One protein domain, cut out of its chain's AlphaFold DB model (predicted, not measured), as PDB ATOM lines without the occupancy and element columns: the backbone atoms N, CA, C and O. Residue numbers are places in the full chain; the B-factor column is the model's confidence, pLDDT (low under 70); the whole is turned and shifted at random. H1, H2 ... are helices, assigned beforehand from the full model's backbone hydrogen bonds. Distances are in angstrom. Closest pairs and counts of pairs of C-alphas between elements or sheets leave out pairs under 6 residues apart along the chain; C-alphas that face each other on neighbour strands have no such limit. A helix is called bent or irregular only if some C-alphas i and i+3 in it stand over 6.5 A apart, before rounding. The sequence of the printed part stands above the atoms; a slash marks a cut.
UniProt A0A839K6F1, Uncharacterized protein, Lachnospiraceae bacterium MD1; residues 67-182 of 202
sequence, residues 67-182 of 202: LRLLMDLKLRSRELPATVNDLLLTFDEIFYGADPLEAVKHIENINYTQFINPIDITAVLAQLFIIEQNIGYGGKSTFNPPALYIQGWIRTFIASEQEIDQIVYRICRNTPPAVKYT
ATOM      1  N   LEU A  67    -117.378 -47.586  55.527       96.12
ATOM      2  CA  LEU A  67    -116.248 -46.788  55.999       96.12
ATOM      3  C   LEU A  67    -115.267 -47.610  56.846       96.12
ATOM      4  O   LEU A  67    -114.069 -47.399  56.723       96.12
ATOM      5  N   ARG A  68    -115.732 -48.581  57.648       96.75
ATOM      6  CA  ARG A  68    -114.840 -49.478  58.410       96.75
ATOM      7  C   ARG A  68    -113.892 -50.246  57.484       96.75
ATOM      8  O   ARG A  68    -112.697 -50.278  57.752       96.75
ATOM      9  N   LEU A  69    -114.426 -50.820  56.402       98.00
ATOM     10  CA  LEU A  69    -113.637 -51.508  55.375       98.00
ATOM     11  C   LEU A  69    -112.623 -50.550  54.739       98.00
ATOM     12  O   LEU A  69    -111.437 -50.840  54.679       98.00
ATOM     13  N   LEU A  70    -113.089 -49.386  54.294       98.12
ATOM     14  CA  LEU A  70    -112.249 -48.417  53.594       98.12
ATOM     15  C   LEU A  70    -111.111 -47.882  54.478       98.12
ATOM     16  O   LEU A  70    -109.974 -47.768  54.026       98.12
ATOM     17  N   MET A  71    -111.400 -47.607  55.750       97.75
ATOM     18  CA  MET A  71    -110.407 -47.166  56.729       97.75
ATOM     19  C   MET A  71    -109.373 -48.253  57.025       97.75
ATOM     20  O   MET A  71    -108.189 -47.935  57.072       97.75
ATOM     21  N   ASP A  72    -109.789 -49.515  57.170       97.69
ATOM     22  CA  ASP A  72    -108.866 -50.647  57.354       97.69
ATOM     23  C   ASP A  72    -107.842 -50.714  56.212       97.69
ATOM     24  O   ASP A  72    -106.634 -50.769  56.442       97.69
ATOM     25  N   LEU A  73    -108.321 -50.600  54.973       98.06
ATOM     26  CA  LEU A  73    -107.482 -50.655  53.780       98.06
ATOM     27  C   LEU A  73    -106.510 -49.478  53.666       98.06
ATOM     28  O   LEU A  73    -105.354 -49.680  53.300       98.06
ATOM     29  N   LYS A  74    -106.948 -48.262  54.013       97.69
ATOM     30  CA  LYS A  74    -106.072 -47.080  54.026       97.69
ATOM     31  C   LYS A  74    -105.015 -47.147  55.126       97.69
ATOM     32  O   LYS A  74    -103.907 -46.655  54.925       97.69
ATOM     33  N   LEU A  75    -105.333 -47.726  56.285       97.38
ATOM     34  CA  LEU A  75    -104.349 -47.921  57.354       97.38
ATOM     35  C   LEU A  75    -103.238 -48.872  56.896       97.38
ATOM     36  O   LEU A  75    -102.066 -48.513  56.997       97.38
ATOM     37  N   ARG A  76    -103.613 -50.007  56.296       97.31
ATOM     38  CA  ARG A  76    -102.677 -50.994  55.740       97.31
ATOM     39  C   ARG A  76    -101.803 -50.405  54.632       97.31
ATOM     40  O   ARG A  76    -100.582 -50.527  54.686       97.31
ATOM     41  N   SER A  77    -102.412 -49.716  53.662       96.62
ATOM     42  CA  SER A  77    -101.676 -49.128  52.535       96.62
ATOM     43  C   SER A  77    -100.723 -48.010  52.959       96.62
ATOM     44  O   SER A  77     -99.641 -47.872  52.394       96.62
ATOM     45  N   ARG A  78    -101.099 -47.227  53.978       96.12
ATOM     46  CA  ARG A  78    -100.235 -46.191  54.555       96.12
ATOM     47  C   ARG A  78     -99.079 -46.786  55.354       96.12
ATOM     48  O   ARG A  78     -97.987 -46.232  55.323       96.12
ATOM     49  N   GLU A  79     -99.326 -47.858  56.105       95.94
ATOM     50  CA  GLU A  79     -98.304 -48.497  56.931       95.94
ATOM     51  C   GLU A  79     -97.197 -49.124  56.083       95.94
ATOM     52  O   GLU A  79     -96.019 -48.900  56.355       95.94
ATOM     53  N   LEU A  80     -97.572 -49.877  55.045       96.19
ATOM     54  CA  LEU A  80     -96.632 -50.574  54.169       96.19
ATOM     55  C   LEU A  80     -96.891 -50.209  52.699       96.19
ATOM     56  O   LEU A  80     -97.499 -50.984  51.966       96.19
ATOM     57  N   PRO A  81     -96.381 -49.064  52.208       95.50
ATOM     58  CA  PRO A  81     -96.608 -48.634  50.824       95.50
ATOM     59  C   PRO A  81     -96.156 -49.648  49.760       95.50
ATOM     60  O   PRO A  81     -96.711 -49.686  48.663       95.50
ATOM     61  N   ALA A  82     -95.178 -50.501  50.082       96.25
ATOM     62  CA  ALA A  82     -94.682 -51.543  49.184       96.25
ATOM     63  C   ALA A  82     -95.739 -52.608  48.825       96.25
ATOM     64  O   ALA A  82     -95.600 -53.260  47.797       96.25
ATOM     65  N   THR A  83     -96.794 -52.764  49.631       96.44
ATOM     66  CA  THR A  83     -97.826 -53.804  49.463       96.44
ATOM     67  C   THR A  83     -99.102 -53.274  48.803       96.44
ATOM     68  O   THR A  83    -100.079 -54.003  48.639       96.44
ATOM     69  N   VAL A  84     -99.115 -51.996  48.400       97.38
ATOM     70  CA  VAL A  84    -100.271 -51.332  47.771       97.38
ATOM     71  C   VAL A  84    -100.773 -52.101  46.552       97.38
ATOM     72  O   VAL A  84    -101.980 -52.280  46.402       97.38
ATOM     73  N   ASN A  85     -99.867 -52.575  45.696       97.81
ATOM     74  CA  ASN A  85    -100.253 -53.326  44.503       97.81
ATOM     75  C   ASN A  85    -100.857 -54.687  44.853       97.81
ATOM     76  O   ASN A  85    -101.865 -55.047  44.254       97.81
ATOM     77  N   ASP A  86    -100.318 -55.385  45.855       97.88
ATOM     78  CA  ASP A  86    -100.862 -56.669  46.310       97.88
ATOM     79  C   ASP A  86    -102.270 -56.491  46.894       97.88
ATOM     80  O   ASP A  86    -103.194 -57.231  46.554       97.88
ATOM     81  N   LEU A  87    -102.477 -55.442  47.703       98.12
ATOM     82  CA  LEU A  87    -103.801 -55.079  48.213       98.12
ATOM     83  C   LEU A  87    -104.768 -54.768  47.065       98.12
ATOM     84  O   LEU A  87    -105.878 -55.289  47.030       98.12
ATOM     85  N   LEU A  88    -104.367 -53.933  46.107       98.56
ATOM     86  CA  LEU A  88    -105.230 -53.589  44.979       98.56
ATOM     87  C   LEU A  88    -105.608 -54.812  44.144       98.56
ATOM     88  O   LEU A  88    -106.782 -54.955  43.815       98.56
ATOM     89  N   LEU A  89    -104.644 -55.682  43.838       98.38
ATOM     90  CA  LEU A  89    -104.883 -56.924  43.104       98.38
ATOM     91  C   LEU A  89    -105.847 -57.829  43.868       98.38
ATOM     92  O   LEU A  89    -106.859 -58.236  43.306       98.38
ATOM     93  N   THR A  90    -105.604 -58.047  45.161       98.50
ATOM     94  CA  THR A  90    -106.471 -58.858  46.028       98.50
ATOM     95  C   THR A  90    -107.926 -58.384  45.984       98.50
ATOM     96  O   THR A  90    -108.849 -59.170  45.770       98.50
ATOM     97  N   PHE A  91    -108.166 -57.085  46.183       98.62
ATOM     98  CA  PHE A  91    -109.533 -56.562  46.222       98.62
ATOM     99  C   PHE A  91    -110.161 -56.406  44.831       98.62
ATOM    100  O   PHE A  91    -111.388 -56.407  44.719       98.62
ATOM    101  N   ASP A  92    -109.362 -56.313  43.766       98.50
ATOM    102  CA  ASP A  92    -109.843 -56.451  42.392       98.50
ATOM    103  C   ASP A  92    -110.291 -57.890  42.102       98.50
ATOM    104  O   ASP A  92    -111.383 -58.087  41.578       98.50
ATOM    105  N   GLU A  93    -109.520 -58.902  42.503       98.50
ATOM    106  CA  GLU A  93    -109.894 -60.314  42.355       98.50
ATOM    107  C   GLU A  93    -111.219 -60.627  43.061       98.50
ATOM    108  O   GLU A  93    -112.110 -61.243  42.467       98.50
ATOM    109  N   ILE A  94    -111.395 -60.145  44.296       98.69
ATOM    110  CA  ILE A  94    -112.655 -60.276  45.045       98.69
ATOM    111  C   ILE A  94    -113.809 -59.616  44.283       98.69
ATOM    112  O   ILE A  94    -114.886 -60.205  44.157       98.69
ATOM    113  N   PHE A  95    -113.594 -58.412  43.745       98.38
ATOM    114  CA  PHE A  95    -114.591 -57.710  42.936       98.38
ATOM    115  C   PHE A  95    -114.958 -58.463  41.654       98.38
ATOM    116  O   PHE A  95    -116.129 -58.492  41.277       98.38
ATOM    117  N   TYR A  96    -113.990 -59.125  41.021       97.44
ATOM    118  CA  TYR A  96    -114.211 -59.970  39.847       97.44
ATOM    119  C   TYR A  96    -114.751 -61.371  40.180       97.44
ATOM    120  O   TYR A  96    -114.952 -62.182  39.276       97.44
ATOM    121  N   GLY A  97    -115.055 -61.648  41.450       97.44
ATOM    122  CA  GLY A  97    -115.802 -62.830  41.878       97.44
ATOM    123  C   GLY A  97    -114.963 -63.950  42.488       97.44
ATOM    124  O   GLY A  97    -115.513 -65.020  42.780       97.44
ATOM    125  N   ALA A  98    -113.665 -63.719  42.712       98.12
ATOM    126  CA  ALA A  98    -112.804 -64.672  43.398       98.12
ATOM    127  C   ALA A  98    -113.302 -64.976  44.821       98.12
ATOM    128  O   ALA A  98    -114.081 -64.236  45.431       98.12
ATOM    129  N   ASP A  99    -112.850 -66.110  45.349       98.44
ATOM    130  CA  ASP A  99    -113.051 -66.441  46.751       98.44
ATOM    131  C   ASP A  99    -112.196 -65.499  47.620       98.44
ATOM    132  O   ASP A  99    -110.978 -65.488  47.439       98.44
ATOM    133  N   PRO A 100    -112.778 -64.732  48.563       98.44
ATOM    134  CA  PRO A 100    -112.025 -63.786  49.376       98.44
ATOM    135  C   PRO A 100    -110.927 -64.449  50.197       98.44
ATOM    136  O   PRO A 100    -109.884 -63.836  50.378       98.44
ATOM    137  N   LEU A 101    -111.125 -65.692  50.648       98.12
ATOM    138  CA  LEU A 101    -110.121 -66.404  51.440       98.12
ATOM    139  C   LEU A 101    -108.985 -66.954  50.579       98.12
ATOM    140  O   LEU A 101    -107.896 -67.158  51.085       98.12
ATOM    141  N   GLU A 102    -109.219 -67.187  49.287       98.19
ATOM    142  CA  GLU A 102    -108.146 -67.553  48.357       98.19
ATOM    143  C   GLU A 102    -107.377 -66.311  47.902       98.19
ATOM    144  O   GLU A 102    -106.148 -66.332  47.873       98.19
ATOM    145  N   ALA A 103    -108.094 -65.220  47.610       98.12
ATOM    146  CA  ALA A 103    -107.513 -63.961  47.155       98.12
ATOM    147  C   ALA A 103    -106.516 -63.395  48.177       98.12
ATOM    148  O   ALA A 103    -105.460 -62.907  47.796       98.12
ATOM    149  N   VAL A 104    -106.793 -63.503  49.482       97.81
ATOM    150  CA  VAL A 104    -105.899 -62.949  50.515       97.81
ATOM    151  C   VAL A 104    -104.675 -63.806  50.840       97.81
ATOM    152  O   VAL A 104    -103.754 -63.284  51.460       97.81
ATOM    153  N   LYS A 105    -104.596 -65.079  50.424       96.81
ATOM    154  CA  LYS A 105    -103.528 -66.007  50.872       96.81
ATOM    155  C   LYS A 105    -102.114 -65.471  50.685       96.81
ATOM    156  O   LYS A 105    -101.243 -65.673  51.526       96.81
ATOM    157  N   HIS A 106    -101.877 -64.783  49.573       95.19
ATOM    158  CA  HIS A 106    -100.560 -64.239  49.254       95.19
ATOM    159  C   HIS A 106    -100.176 -63.027  50.120       95.19
ATOM    160  O   HIS A 106     -98.992 -62.713  50.218       95.19
ATOM    161  N   ILE A 107    -101.144 -62.389  50.791       95.81
ATOM    162  CA  ILE A 107    -100.934 -61.255  51.701       95.81
ATOM    163  C   ILE A 107    -101.190 -61.577  53.181       95.81
ATOM    164  O   ILE A 107    -100.952 -60.719  54.029       95.81
ATOM    165  N   GLU A 108    -101.632 -62.791  53.524       93.00
ATOM    166  CA  GLU A 108    -101.918 -63.202  54.913       93.00
ATOM    167  C   GLU A 108    -100.694 -63.104  55.832       93.00
ATOM    168  O   GLU A 108    -100.824 -62.747  56.999       93.00
ATOM    169  N   ASN A 109     -99.498 -63.361  55.295       91.56
ATOM    170  CA  ASN A 109     -98.244 -63.315  56.053       91.56
ATOM    171  C   ASN A 109     -97.654 -61.902  56.184       91.56
ATOM    172  O   ASN A 109     -96.587 -61.727  56.776       91.56
ATOM    173  N   ILE A 110     -98.304 -60.887  55.605       93.88
ATOM    174  CA  ILE A 110     -97.855 -59.505  55.738       93.88
ATOM    175  C   ILE A 110     -98.268 -58.991  57.117       93.88
ATOM    176  O   ILE A 110     -99.449 -58.850  57.433       93.88
ATOM    177  N   ASN A 111     -97.267 -58.666  57.929       92.62
ATOM    178  CA  ASN A 111     -97.463 -58.176  59.287       92.62
ATOM    179  C   ASN A 111     -97.800 -56.681  59.284       92.62
ATOM    180  O   ASN A 111     -96.914 -55.836  59.388       92.62
ATOM    181  N   TYR A 112     -99.090 -56.367  59.184       95.50
ATOM    182  CA  TYR A 112     -99.605 -55.029  59.462       95.50
ATOM    183  C   TYR A 112     -99.824 -54.861  60.968       95.50
ATOM    184  O   TYR A 112    -100.424 -55.721  61.609       95.50
ATOM    185  N   THR A 113     -99.378 -53.746  61.532       95.69
ATOM    186  CA  THR A 113     -99.655 -53.325  62.914       95.69
ATOM    187  C   THR A 113    -100.814 -52.331  62.989       95.69
ATOM    188  O   THR A 113    -101.456 -52.208  64.031       95.69
ATOM    189  N   GLN A 114    -101.127 -51.647  61.882       95.25
ATOM    190  CA  GLN A 114    -102.235 -50.705  61.762       95.25
ATOM    191  C   GLN A 114    -103.369 -51.331  60.950       95.25
ATOM    192  O   GLN A 114    -103.439 -51.213  59.728       95.25
ATOM    193  N   PHE A 115    -104.298 -51.976  61.652       95.38
ATOM    194  CA  PHE A 115    -105.505 -52.547  61.066       95.38
ATOM    195  C   PHE A 115    -106.679 -52.490  62.049       95.38
ATOM    196  O   PHE A 115    -106.509 -52.358  63.260       95.38
ATOM    197  N   ILE A 116    -107.888 -52.576  61.510       96.69
ATOM    198  CA  ILE A 116    -109.157 -52.621  62.239       96.69
ATOM    199  C   ILE A 116    -109.665 -54.062  62.341       96.69
ATOM    200  O   ILE A 116    -110.171 -54.459  63.392       96.69
ATOM    201  N   ASN A 117    -109.564 -54.840  61.259       96.75
ATOM    202  CA  ASN A 117    -109.918 -56.260  61.263       96.75
ATOM    203  C   ASN A 117    -108.763 -57.102  60.710       96.75
ATOM    204  O   ASN A 117    -107.999 -56.599  59.886       96.75
ATOM    205  N   PRO A 118    -108.663 -58.383  61.093       96.25
ATOM    206  CA  PRO A 118    -107.913 -59.389  60.344       96.25
ATOM    207  C   PRO A 118    -108.245 -59.367  58.836       96.25
ATOM    208  O   PRO A 118    -109.362 -59.014  58.444       96.25
ATOM    209  N   ILE A 119    -107.260 -59.670  57.980       97.38
ATOM    210  CA  ILE A 119    -107.375 -59.459  56.523       97.38
ATOM    211  C   ILE A 119    -108.440 -60.353  55.872       97.38
ATOM    212  O   ILE A 119    -109.158 -59.909  54.977       97.38
ATOM    213  N   ASP A 120    -108.598 -61.570  56.381       97.50
ATOM    214  CA  ASP A 120    -109.659 -62.521  56.047       97.50
ATOM    215  C   ASP A 120    -111.061 -61.934  56.304       97.50
ATOM    216  O   ASP A 120    -111.920 -61.949  55.421       97.50
ATOM    217  N   ILE A 121    -111.282 -61.320  57.471       98.19
ATOM    218  CA  ILE A 121    -112.533 -60.630  57.812       98.19
ATOM    219  C   ILE A 121    -112.760 -59.445  56.874       98.19
ATOM    220  O   ILE A 121    -113.869 -59.264  56.367       98.19
ATOM    221  N   THR A 122    -111.726 -58.640  56.619       98.25
ATOM    222  CA  THR A 122    -111.805 -57.503  55.691       98.25
ATOM    223  C   THR A 122    -112.198 -57.958  54.282       98.25
ATOM    224  O   THR A 122    -113.067 -57.339  53.664       98.25
ATOM    225  N   ALA A 123    -111.640 -59.064  53.790       98.50
ATOM    226  CA  ALA A 123    -111.966 -59.619  52.479       98.50
ATOM    227  C   ALA A 123    -113.395 -60.177  52.400       98.50
ATOM    228  O   ALA A 123    -114.115 -59.897  51.437       98.50
ATOM    229  N   VAL A 124    -113.854 -60.895  53.430       98.62
ATOM    230  CA  VAL A 124    -115.245 -61.371  53.499       98.62
ATOM    231  C   VAL A 124    -116.222 -60.193  53.562       98.62
ATOM    232  O   VAL A 124    -117.211 -60.182  52.829       98.62
ATOM    233  N   LEU A 125    -115.938 -59.163  54.368       98.69
ATOM    234  CA  LEU A 125    -116.756 -57.947  54.418       98.69
ATOM    235  C   LEU A 125    -116.802 -57.229  53.065       98.69
ATOM    236  O   LEU A 125    -117.871 -56.769  52.668       98.69
ATOM    237  N   ALA A 126    -115.683 -57.154  52.339       98.62
ATOM    238  CA  ALA A 126    -115.657 -56.572  51.000       98.62
ATOM    239  C   ALA A 126    -116.595 -57.312  50.041       98.62
ATOM    240  O   ALA A 126    -117.433 -56.670  49.405       98.62
ATOM    241  N   GLN A 127    -116.534 -58.647  49.997       98.69
ATOM    242  CA  GLN A 127    -117.449 -59.440  49.171       98.69
ATOM    243  C   GLN A 127    -118.919 -59.203  49.558       98.69
ATOM    244  O   GLN A 127    -119.761 -58.998  48.683       98.69
ATOM    245  N   LEU A 128    -119.236 -59.173  50.856       98.44
ATOM    246  CA  LEU A 128    -120.602 -58.931  51.328       98.44
ATOM    247  C   LEU A 128    -121.107 -57.525  50.976       98.44
ATOM    248  O   LEU A 128    -122.260 -57.384  50.573       98.44
ATOM    249  N   PHE A 129    -120.267 -56.491  51.068       97.94
ATOM    250  CA  PHE A 129    -120.641 -55.133  50.664       97.94
ATOM    251  C   PHE A 129    -120.777 -54.974  49.145       97.94
ATOM    252  O   PHE A 129    -121.610 -54.191  48.689       97.94
ATOM    253  N   ILE A 130    -120.017 -55.732  48.348       97.62
ATOM    254  CA  ILE A 130    -120.219 -55.817  46.893       97.62
ATOM    255  C   ILE A 130    -121.595 -56.432  46.595       97.62
ATOM    256  O   ILE A 130    -122.352 -55.877  45.795       97.62
ATOM    257  N   ILE A 131    -121.952 -57.533  47.267       96.88
ATOM    258  CA  ILE A 131    -123.273 -58.168  47.142       96.88
ATOM    259  C   ILE A 131    -124.386 -57.193  47.553       96.88
ATOM    260  O   ILE A 131    -125.337 -56.991  46.797       96.88
ATOM    261  N   GLU A 132    -124.244 -56.543  48.713       95.44
ATOM    262  CA  GLU A 132    -125.200 -55.554  49.230       95.44
ATOM    263  C   GLU A 132    -125.420 -54.419  48.226       95.44
ATOM    264  O   GLU A 132    -126.560 -54.048  47.955       95.44
ATOM    265  N   GLN A 133    -124.346 -53.895  47.629       93.75
ATOM    266  CA  GLN A 133    -124.447 -52.828  46.640       93.75
ATOM    267  C   GLN A 133    -125.133 -53.271  45.345       93.75
ATOM    268  O   GLN A 133    -125.989 -52.554  44.822       93.75
ATOM    269  N   ASN A 134    -124.793 -54.452  44.829       94.06
ATOM    270  CA  ASN A 134    -125.416 -54.976  43.613       94.06
ATOM    271  C   ASN A 134    -126.919 -55.219  43.791       94.06
ATOM    272  O   ASN A 134    -127.690 -54.918  42.881       94.06
ATOM    273  N   ILE A 135    -127.331 -55.705  44.964       90.94
ATOM    274  CA  ILE A 135    -128.738 -55.912  45.307       90.94
ATOM    275  C   ILE A 135    -129.452 -54.578  45.565       90.94
ATOM    276  O   ILE A 135    -130.480 -54.287  44.958       90.94
ATOM    277  N   GLY A 136    -128.920 -53.764  46.480       82.75
ATOM    278  CA  GLY A 136    -129.654 -52.643  47.064       82.75
ATOM    279  C   GLY A 136    -129.708 -51.389  46.203       82.75
ATOM    280  O   GLY A 136    -130.630 -50.586  46.354       82.75
ATOM    281  N   TYR A 137    -128.750 -51.209  45.287       74.38
ATOM    282  CA  TYR A 137    -128.635 -49.972  44.510       74.38
ATOM    283  C   TYR A 137    -129.014 -50.086  43.033       74.38
ATOM    284  O   TYR A 137    -129.079 -49.039  42.389       74.38
ATOM    285  N   GLY A 138    -129.358 -51.287  42.542       66.94
ATOM    286  CA  GLY A 138    -129.981 -51.601  41.240       66.94
ATOM    287  C   GLY A 138    -130.059 -50.480  40.183       66.94
ATOM    288  O   GLY A 138    -129.072 -49.823  39.861       66.94
ATOM    289  N   GLY A 139    -131.242 -50.250  39.600       61.47
ATOM    290  CA  GLY A 139    -131.456 -49.277  38.510       61.47
ATOM    291  C   GLY A 139    -131.264 -47.793  38.871       61.47
ATOM    292  O   GLY A 139    -131.547 -46.933  38.042       61.47
ATOM    293  N   LYS A 140    -130.823 -47.473  40.097       72.88
ATOM    294  CA  LYS A 140    -130.559 -46.099  40.565       72.88
ATOM    295  C   LYS A 140    -129.079 -45.719  40.495       72.88
ATOM    296  O   LYS A 140    -128.759 -44.536  40.595       72.88
ATOM    297  N   SER A 141    -128.179 -46.691  40.346       83.44
ATOM    298  CA  SER A 141    -126.749 -46.419  40.226       83.44
ATOM    299  C   SER A 141    -126.392 -45.910  38.829       83.44
ATOM    300  O   SER A 141    -126.819 -46.462  37.817       83.44
ATOM    301  N   THR A 142    -125.537 -44.890  38.758       89.94
ATOM    302  CA  THR A 142    -124.897 -44.470  37.498       89.94
ATOM    303  C   THR A 142    -123.792 -45.435  37.056       89.94
ATOM    304  O   THR A 142    -123.272 -45.325  35.942       89.94
ATOM    305  N   PHE A 143    -123.407 -46.371  37.927       94.62
ATOM    306  CA  PHE A 143    -122.416 -47.401  37.655       94.62
ATOM    307  C   PHE A 143    -123.077 -48.714  37.246       94.62
ATOM    308  O   PHE A 143    -124.105 -49.108  37.793       94.62
ATOM    309  N   ASN A 144    -122.440 -49.417  36.316       94.38
ATOM    310  CA  ASN A 144    -122.813 -50.772  35.941       94.38
ATOM    311  C   ASN A 144    -121.549 -51.653  35.913       94.38
ATOM    312  O   ASN A 144    -120.723 -51.452  35.021       94.38
ATOM    313  N   PRO A 145    -121.379 -52.597  36.862       95.06
ATOM    314  CA  PRO A 145    -122.331 -52.973  37.923       95.06
ATOM    315  C   PRO A 145    -122.457 -51.916  39.049       95.06
ATOM    316  O   PRO A 145    -121.535 -51.115  39.223       95.06
ATOM    317  N   PRO A 146    -123.550 -51.910  39.846       95.62
ATOM    318  CA  PRO A 146    -123.736 -50.954  40.945       95.62
ATOM    319  C   PRO A 146    -122.609 -50.965  41.988       95.62
ATOM    320  O   PRO A 146    -122.176 -49.898  42.428       95.62
ATOM    321  N   ALA A 147    -122.072 -52.145  42.322       96.00
ATOM    322  CA  ALA A 147    -120.967 -52.290  43.272       96.00
ATOM    323  C   ALA A 147    -119.656 -51.623  42.836       96.00
ATOM    324  O   ALA A 147    -118.761 -51.426  43.655       96.00
ATOM    325  N   LEU A 148    -119.539 -51.182  41.582       96.62
ATOM    326  CA  LEU A 148    -118.382 -50.405  41.152       96.62
ATOM    327  C   LEU A 148    -118.250 -49.066  41.904       96.62
ATOM    328  O   LEU A 148    -117.152 -48.518  41.979       96.62
ATOM    329  N   TYR A 149    -119.329 -48.561  42.520       95.44
ATOM    330  CA  TYR A 149    -119.240 -47.435  43.453       95.44
ATOM    331  C   TYR A 149    -118.330 -47.756  44.648       95.44
ATOM    332  O   TYR A 149    -117.394 -47.005  44.925       95.44
ATOM    333  N   ILE A 150    -118.575 -48.877  45.340       96.31
ATOM    334  CA  ILE A 150    -117.750 -49.272  46.485       96.31
ATOM    335  C   ILE A 150    -116.360 -49.729  46.029       96.31
ATOM    336  O   ILE A 150    -115.381 -49.342  46.658       96.31
ATOM    337  N   GLN A 151    -116.240 -50.424  44.889       97.94
ATOM    338  CA  GLN A 151    -114.929 -50.817  44.356       97.94
ATOM    339  C   GLN A 151    -114.059 -49.611  43.995       97.94
ATOM    340  O   GLN A 151    -112.874 -49.565  44.319       97.94
ATOM    341  N   GLY A 152    -114.645 -48.585  43.372       97.75
ATOM    342  CA  GLY A 152    -113.935 -47.343  43.093       97.75
ATOM    343  C   GLY A 152    -113.424 -46.673  44.371       97.75
ATOM    344  O   GLY A 152    -112.329 -46.106  44.376       97.75
ATOM    345  N   TRP A 153    -114.185 -46.760  45.467       97.88
ATOM    346  CA  TRP A 153    -113.757 -46.269  46.773       97.88
ATOM    347  C   TRP A 153    -112.682 -47.147  47.416       97.88
ATOM    348  O   TRP A 153    -111.712 -46.589  47.915       97.88
ATOM    349  N   ILE A 154    -112.779 -48.475  47.334       98.50
ATOM    350  CA  ILE A 154    -111.732 -49.412  47.773       98.50
ATOM    351  C   ILE A 154    -110.399 -49.062  47.099       98.50
ATOM    352  O   ILE A 154    -109.417 -48.774  47.782       98.50
ATOM    353  N   ARG A 155    -110.391 -48.944  45.764       98.44
ATOM    354  CA  ARG A 155    -109.212 -48.527  44.987       98.44
ATOM    355  C   ARG A 155    -108.700 -47.148  45.400       98.44
ATOM    356  O   ARG A 155    -107.496 -46.951  45.522       98.44
ATOM    357  N   THR A 156    -109.607 -46.199  45.654       97.56
ATOM    358  CA  THR A 156    -109.242 -44.855  46.127       97.56
ATOM    359  C   THR A 156    -108.568 -44.908  47.500       97.56
ATOM    360  O   THR A 156    -107.528 -44.287  47.673       97.56
ATOM    361  N   PHE A 157    -109.120 -45.633  48.475       97.81
ATOM    362  CA  PHE A 157    -108.558 -45.702  49.830       97.81
ATOM    363  C   PHE A 157    -107.220 -46.448  49.867       97.81
ATOM    364  O   PHE A 157    -106.341 -46.052  50.624       97.81
ATOM    365  N   ILE A 158    -107.029 -47.465  49.023       97.88
ATOM    366  CA  ILE A 158    -105.742 -48.162  48.942       97.88
ATOM    367  C   ILE A 158    -104.687 -47.285  48.243       97.88
ATOM    368  O   ILE A 158    -103.603 -47.102  48.789       97.88
ATOM    369  N   ALA A 159    -104.997 -46.713  47.070       96.81
ATOM    370  CA  ALA A 159    -104.003 -46.084  46.187       96.81
ATOM    371  C   ALA A 159    -103.799 -44.570  46.378       96.81
ATOM    372  O   ALA A 159    -102.884 -43.996  45.794       96.81
ATOM    373  N   SER A 160    -104.685 -43.874  47.093       92.06
ATOM    374  CA  SER A 160    -104.610 -42.413  47.199       92.06
ATOM    375  C   SER A 160    -103.516 -41.967  48.165       92.06
ATOM    376  O   SER A 160    -103.522 -42.360  49.332       92.06
ATOM    377  N   GLU A 161    -102.670 -41.038  47.720       91.06
ATOM    378  CA  GLU A 161    -101.703 -40.314  48.560       91.06
ATOM    379  C   GLU A 161    -102.367 -39.275  49.477       91.06
ATOM    380  O   GLU A 161    -101.750 -38.809  50.427       91.06
ATOM    381  N   GLN A 162    -103.636 -38.920  49.228       92.19
ATOM    382  CA  GLN A 162    -104.369 -37.979  50.080       92.19
ATOM    383  C   GLN A 162    -104.458 -38.486  51.523       92.19
ATOM    384  O   GLN A 162    -104.588 -39.693  51.776       92.19
ATOM    385  N   GLU A 163    -104.453 -37.539  52.459       92.12
ATOM    386  CA  GLU A 163    -104.661 -37.821  53.874       92.12
ATOM    387  C   GLU A 163    -106.066 -38.365  54.145       92.12
ATOM    388  O   GLU A 163    -107.026 -38.141  53.397       92.12
ATOM    389  N   ILE A 164    -106.171 -39.146  55.220       92.44
ATOM    390  CA  ILE A 164    -107.368 -39.934  55.523       92.44
ATOM    391  C   ILE A 164    -108.608 -39.056  55.729       92.44
ATOM    392  O   ILE A 164    -109.687 -39.400  55.257       92.44
ATOM    393  N   ASP A 165    -108.450 -37.888  56.346       93.19
ATOM    394  CA  ASP A 165    -109.497 -36.890  56.566       93.19
ATOM    395  C   ASP A 165    -110.063 -36.348  55.246       93.19
ATOM    396  O   ASP A 165    -111.285 -36.249  55.094       93.19
ATOM    397  N   GLN A 166    -109.207 -36.087  54.254       93.31
ATOM    398  CA  GLN A 166    -109.632 -35.600  52.939       93.31
ATOM    399  C   GLN A 166    -110.479 -36.643  52.202       93.31
ATOM    400  O   GLN A 166    -111.525 -36.320  51.632       93.31
ATOM    401  N   ILE A 167    -110.054 -37.910  52.228       94.00
ATOM    402  CA  ILE A 167    -110.769 -39.001  51.554       94.00
ATOM    403  C   ILE A 167    -112.092 -39.297  52.278       94.00
ATOM    404  O   ILE A 167    -113.139 -39.396  51.630       94.00
ATOM    405  N   VAL A 168    -112.072 -39.365  53.615       94.00
ATOM    406  CA  VAL A 168    -113.263 -39.574  54.458       94.00
ATOM    407  C   VAL A 168    -114.289 -38.465  54.234       94.00
ATOM    408  O   VAL A 168    -115.472 -38.741  54.033       94.00
ATOM    409  N   TYR A 169    -113.854 -37.208  54.188       93.94
ATOM    410  CA  TYR A 169    -114.741 -36.081  53.926       93.94
ATOM    411  C   TYR A 169    -115.470 -36.207  52.580       93.94
ATOM    412  O   TYR A 169    -116.671 -35.937  52.492       93.94
ATOM    413  N   ARG A 170    -114.775 -36.661  51.528       93.94
ATOM    414  CA  ARG A 170    -115.371 -36.826  50.195       93.94
ATOM    415  C   ARG A 170    -116.449 -37.907  50.160       93.94
ATOM    416  O   ARG A 170    -117.529 -37.646  49.618       93.94
ATOM    417  N   ILE A 171    -116.183 -39.087  50.726       92.50
ATOM    418  CA  ILE A 171    -117.170 -40.177  50.738       92.50
ATOM    419  C   ILE A 171    -118.376 -39.833  51.620       92.50
ATOM    420  O   ILE A 171    -119.510 -40.068  51.213       92.50
ATOM    421  N   CYS A 172    -118.165 -39.169  52.761       91.00
ATOM    422  CA  CYS A 172    -119.248 -38.715  53.640       91.00
ATOM    423  C   CYS A 172    -120.154 -37.653  52.993       91.00
ATOM    424  O   CYS A 172    -121.303 -37.492  53.397       91.00
ATOM    425  N   ARG A 173    -119.669 -36.945  51.964       91.88
ATOM    426  CA  ARG A 173    -120.470 -36.026  51.136       91.88
ATOM    427  C   ARG A 173    -121.167 -36.699  49.953       91.88
ATOM    428  O   ARG A 173    -121.688 -35.997  49.091       91.88
ATOM    429  N   ASN A 174    -121.177 -38.031  49.896       84.06
ATOM    430  CA  ASN A 174    -121.721 -38.810  48.779       84.06
ATOM    431  C   ASN A 174    -121.088 -38.438  47.428       84.06
ATOM    432  O   ASN A 174    -121.730 -38.520  46.381       84.06
ATOM    433  N   THR A 175    -119.823 -38.006  47.440       91.31
ATOM    434  CA  THR A 175    -119.084 -37.781  46.194       91.31
ATOM    435  C   THR A 175    -118.827 -39.145  45.545       91.31
ATOM    436  O   THR A 175    -118.511 -40.094  46.260       91.31
ATOM    437  N   PRO A 176    -118.926 -39.302  44.217       92.62
ATOM    438  CA  PRO A 176    -118.483 -40.536  43.578       92.62
ATOM    439  C   PRO A 176    -116.956 -40.717  43.696       92.62
ATOM    440  O   PRO A 176    -116.215 -39.724  43.793       92.62
ATOM    441  N   PRO A 177    -116.455 -41.967  43.652       94.69
ATOM    442  CA  PRO A 177    -115.021 -42.217  43.548       94.69
ATOM    443  C   PRO A 177    -114.466 -41.602  42.257       94.69
ATOM    444  O   PRO A 177    -115.201 -41.330  41.302       94.69
ATOM    445  N   ALA A 178    -113.152 -41.368  42.206       93.31
ATOM    446  CA  ALA A 178    -112.549 -40.770  41.018       93.31
ATOM    447  C   ALA A 178    -112.761 -41.667  39.787       93.31
ATOM    448  O   ALA A 178    -112.574 -42.882  39.846       93.31
ATOM    449  N   VAL A 179    -113.100 -41.054  38.647       95.94
ATOM    450  CA  VAL A 179    -113.400 -41.767  37.392       95.94
ATOM    451  C   VAL A 179    -112.247 -42.678  36.967       95.94
ATOM    452  O   VAL A 179    -112.491 -43.765  36.446       95.94
ATOM    453  N   LYS A 180    -110.993 -42.291  37.251       96.06
ATOM    454  CA  LYS A 180    -109.820 -43.126  36.962       96.06
ATOM    455  C   LYS A 180    -109.882 -44.510  37.609       96.06
ATOM    456  O   LYS A 180    -109.346 -45.424  37.024       96.06
ATOM    457  N   TYR A 181    -110.577 -44.691  38.733       97.38
ATOM    458  CA  TYR A 181    -110.700 -45.987  39.411       97.38
ATOM    459  C   TYR A 181    -111.909 -46.813  38.969       97.38
ATOM    460  O   TYR A 181    -112.103 -47.918  39.461       97.38
ATOM    461  N   THR A 182    -112.761 -46.292  38.083       97.56
ATOM    462  CA  THR A 182    -114.003 -46.977  37.674       97.56
ATOM    463  C   THR A 182    -114.197 -47.057  36.161       97.56
ATOM    464  O   THR A 182    -114.947 -47.895  35.676       97.56
TER     465      THR A 182
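This is residues 67 to 182 of the 202 residues of an uncharacterized protein of Lachnospiraceae bacterium MD1 (UniProt A0A839K6F1). The longest helix, H4, is one member of a four-helix bundle, four helices packed together, in which H5 lies nearest the middle and touches H1, H2 and H4. H4 meets H1 with residues 69 to 72 of H1 alone and H2 with residues 91 to 95 of H2 alone, at steep tilts of 40 and 43 degrees; short H3 packs on H2 and H4, and H6 lies beside H1, away from H3. The printed part has 116 residues with six named helices, H1 to H6 along the chain, and no named strand: all helix. It is compact, radius of gyration of the C-alphas 13.4 A, spanning 40 by 31 by 22 A.

H4, residues 119 to 136, and H5, residues 148 to 159, form a helical hairpin, opposite ways at a shallow tilt of 30 degrees; their closest C-alphas, Ile 130 and Ile 150, are 7.0 A apart. H2, residues 81 to 95, touches H5, closest C-alphas Val 84 and Ile 158, 6.4 A. H1, residues 67 to 79, touches H5, closest C-alphas Lys 74 and Phe 157, 5.1 A. H3, residues 100 to 103, touches H4, closest C-alphas Pro 100 and Ala 123, 5.2 A. H6, residues 164 to 172, only just touches H1, with 3 pairs of C-alphas within 8 A, the closest Lys 74 and Ile 164, 7.4 A. Helix packing is only just mostly aligned, 4 of 6 pairs at a shallow tilt. Each O i to N i+4 pair is within hydrogen-bond range in H1, H4, H5 and H6, and 9 of 11 in H2; H3 is too short for one.

H4 is 25.1 A long, from C-alpha 119 at (-107.375, -59.459, 56.523). H2, 21.6 A, is irregular: C-alphas 82 and 85 are 7.5 A apart. H1 is 18.0 A, H5 15.8 A, H6 12.1 A, ending at C-alpha 172, (-119.248, -38.715, 53.640).

The C-alphas farthest apart, Asn 111 and Gly 139, are 40.8 A apart. The printed part has no cut. The links H3 to H4 and H4 to H5 are long. Residues 138 to 139 have pLDDT under 70.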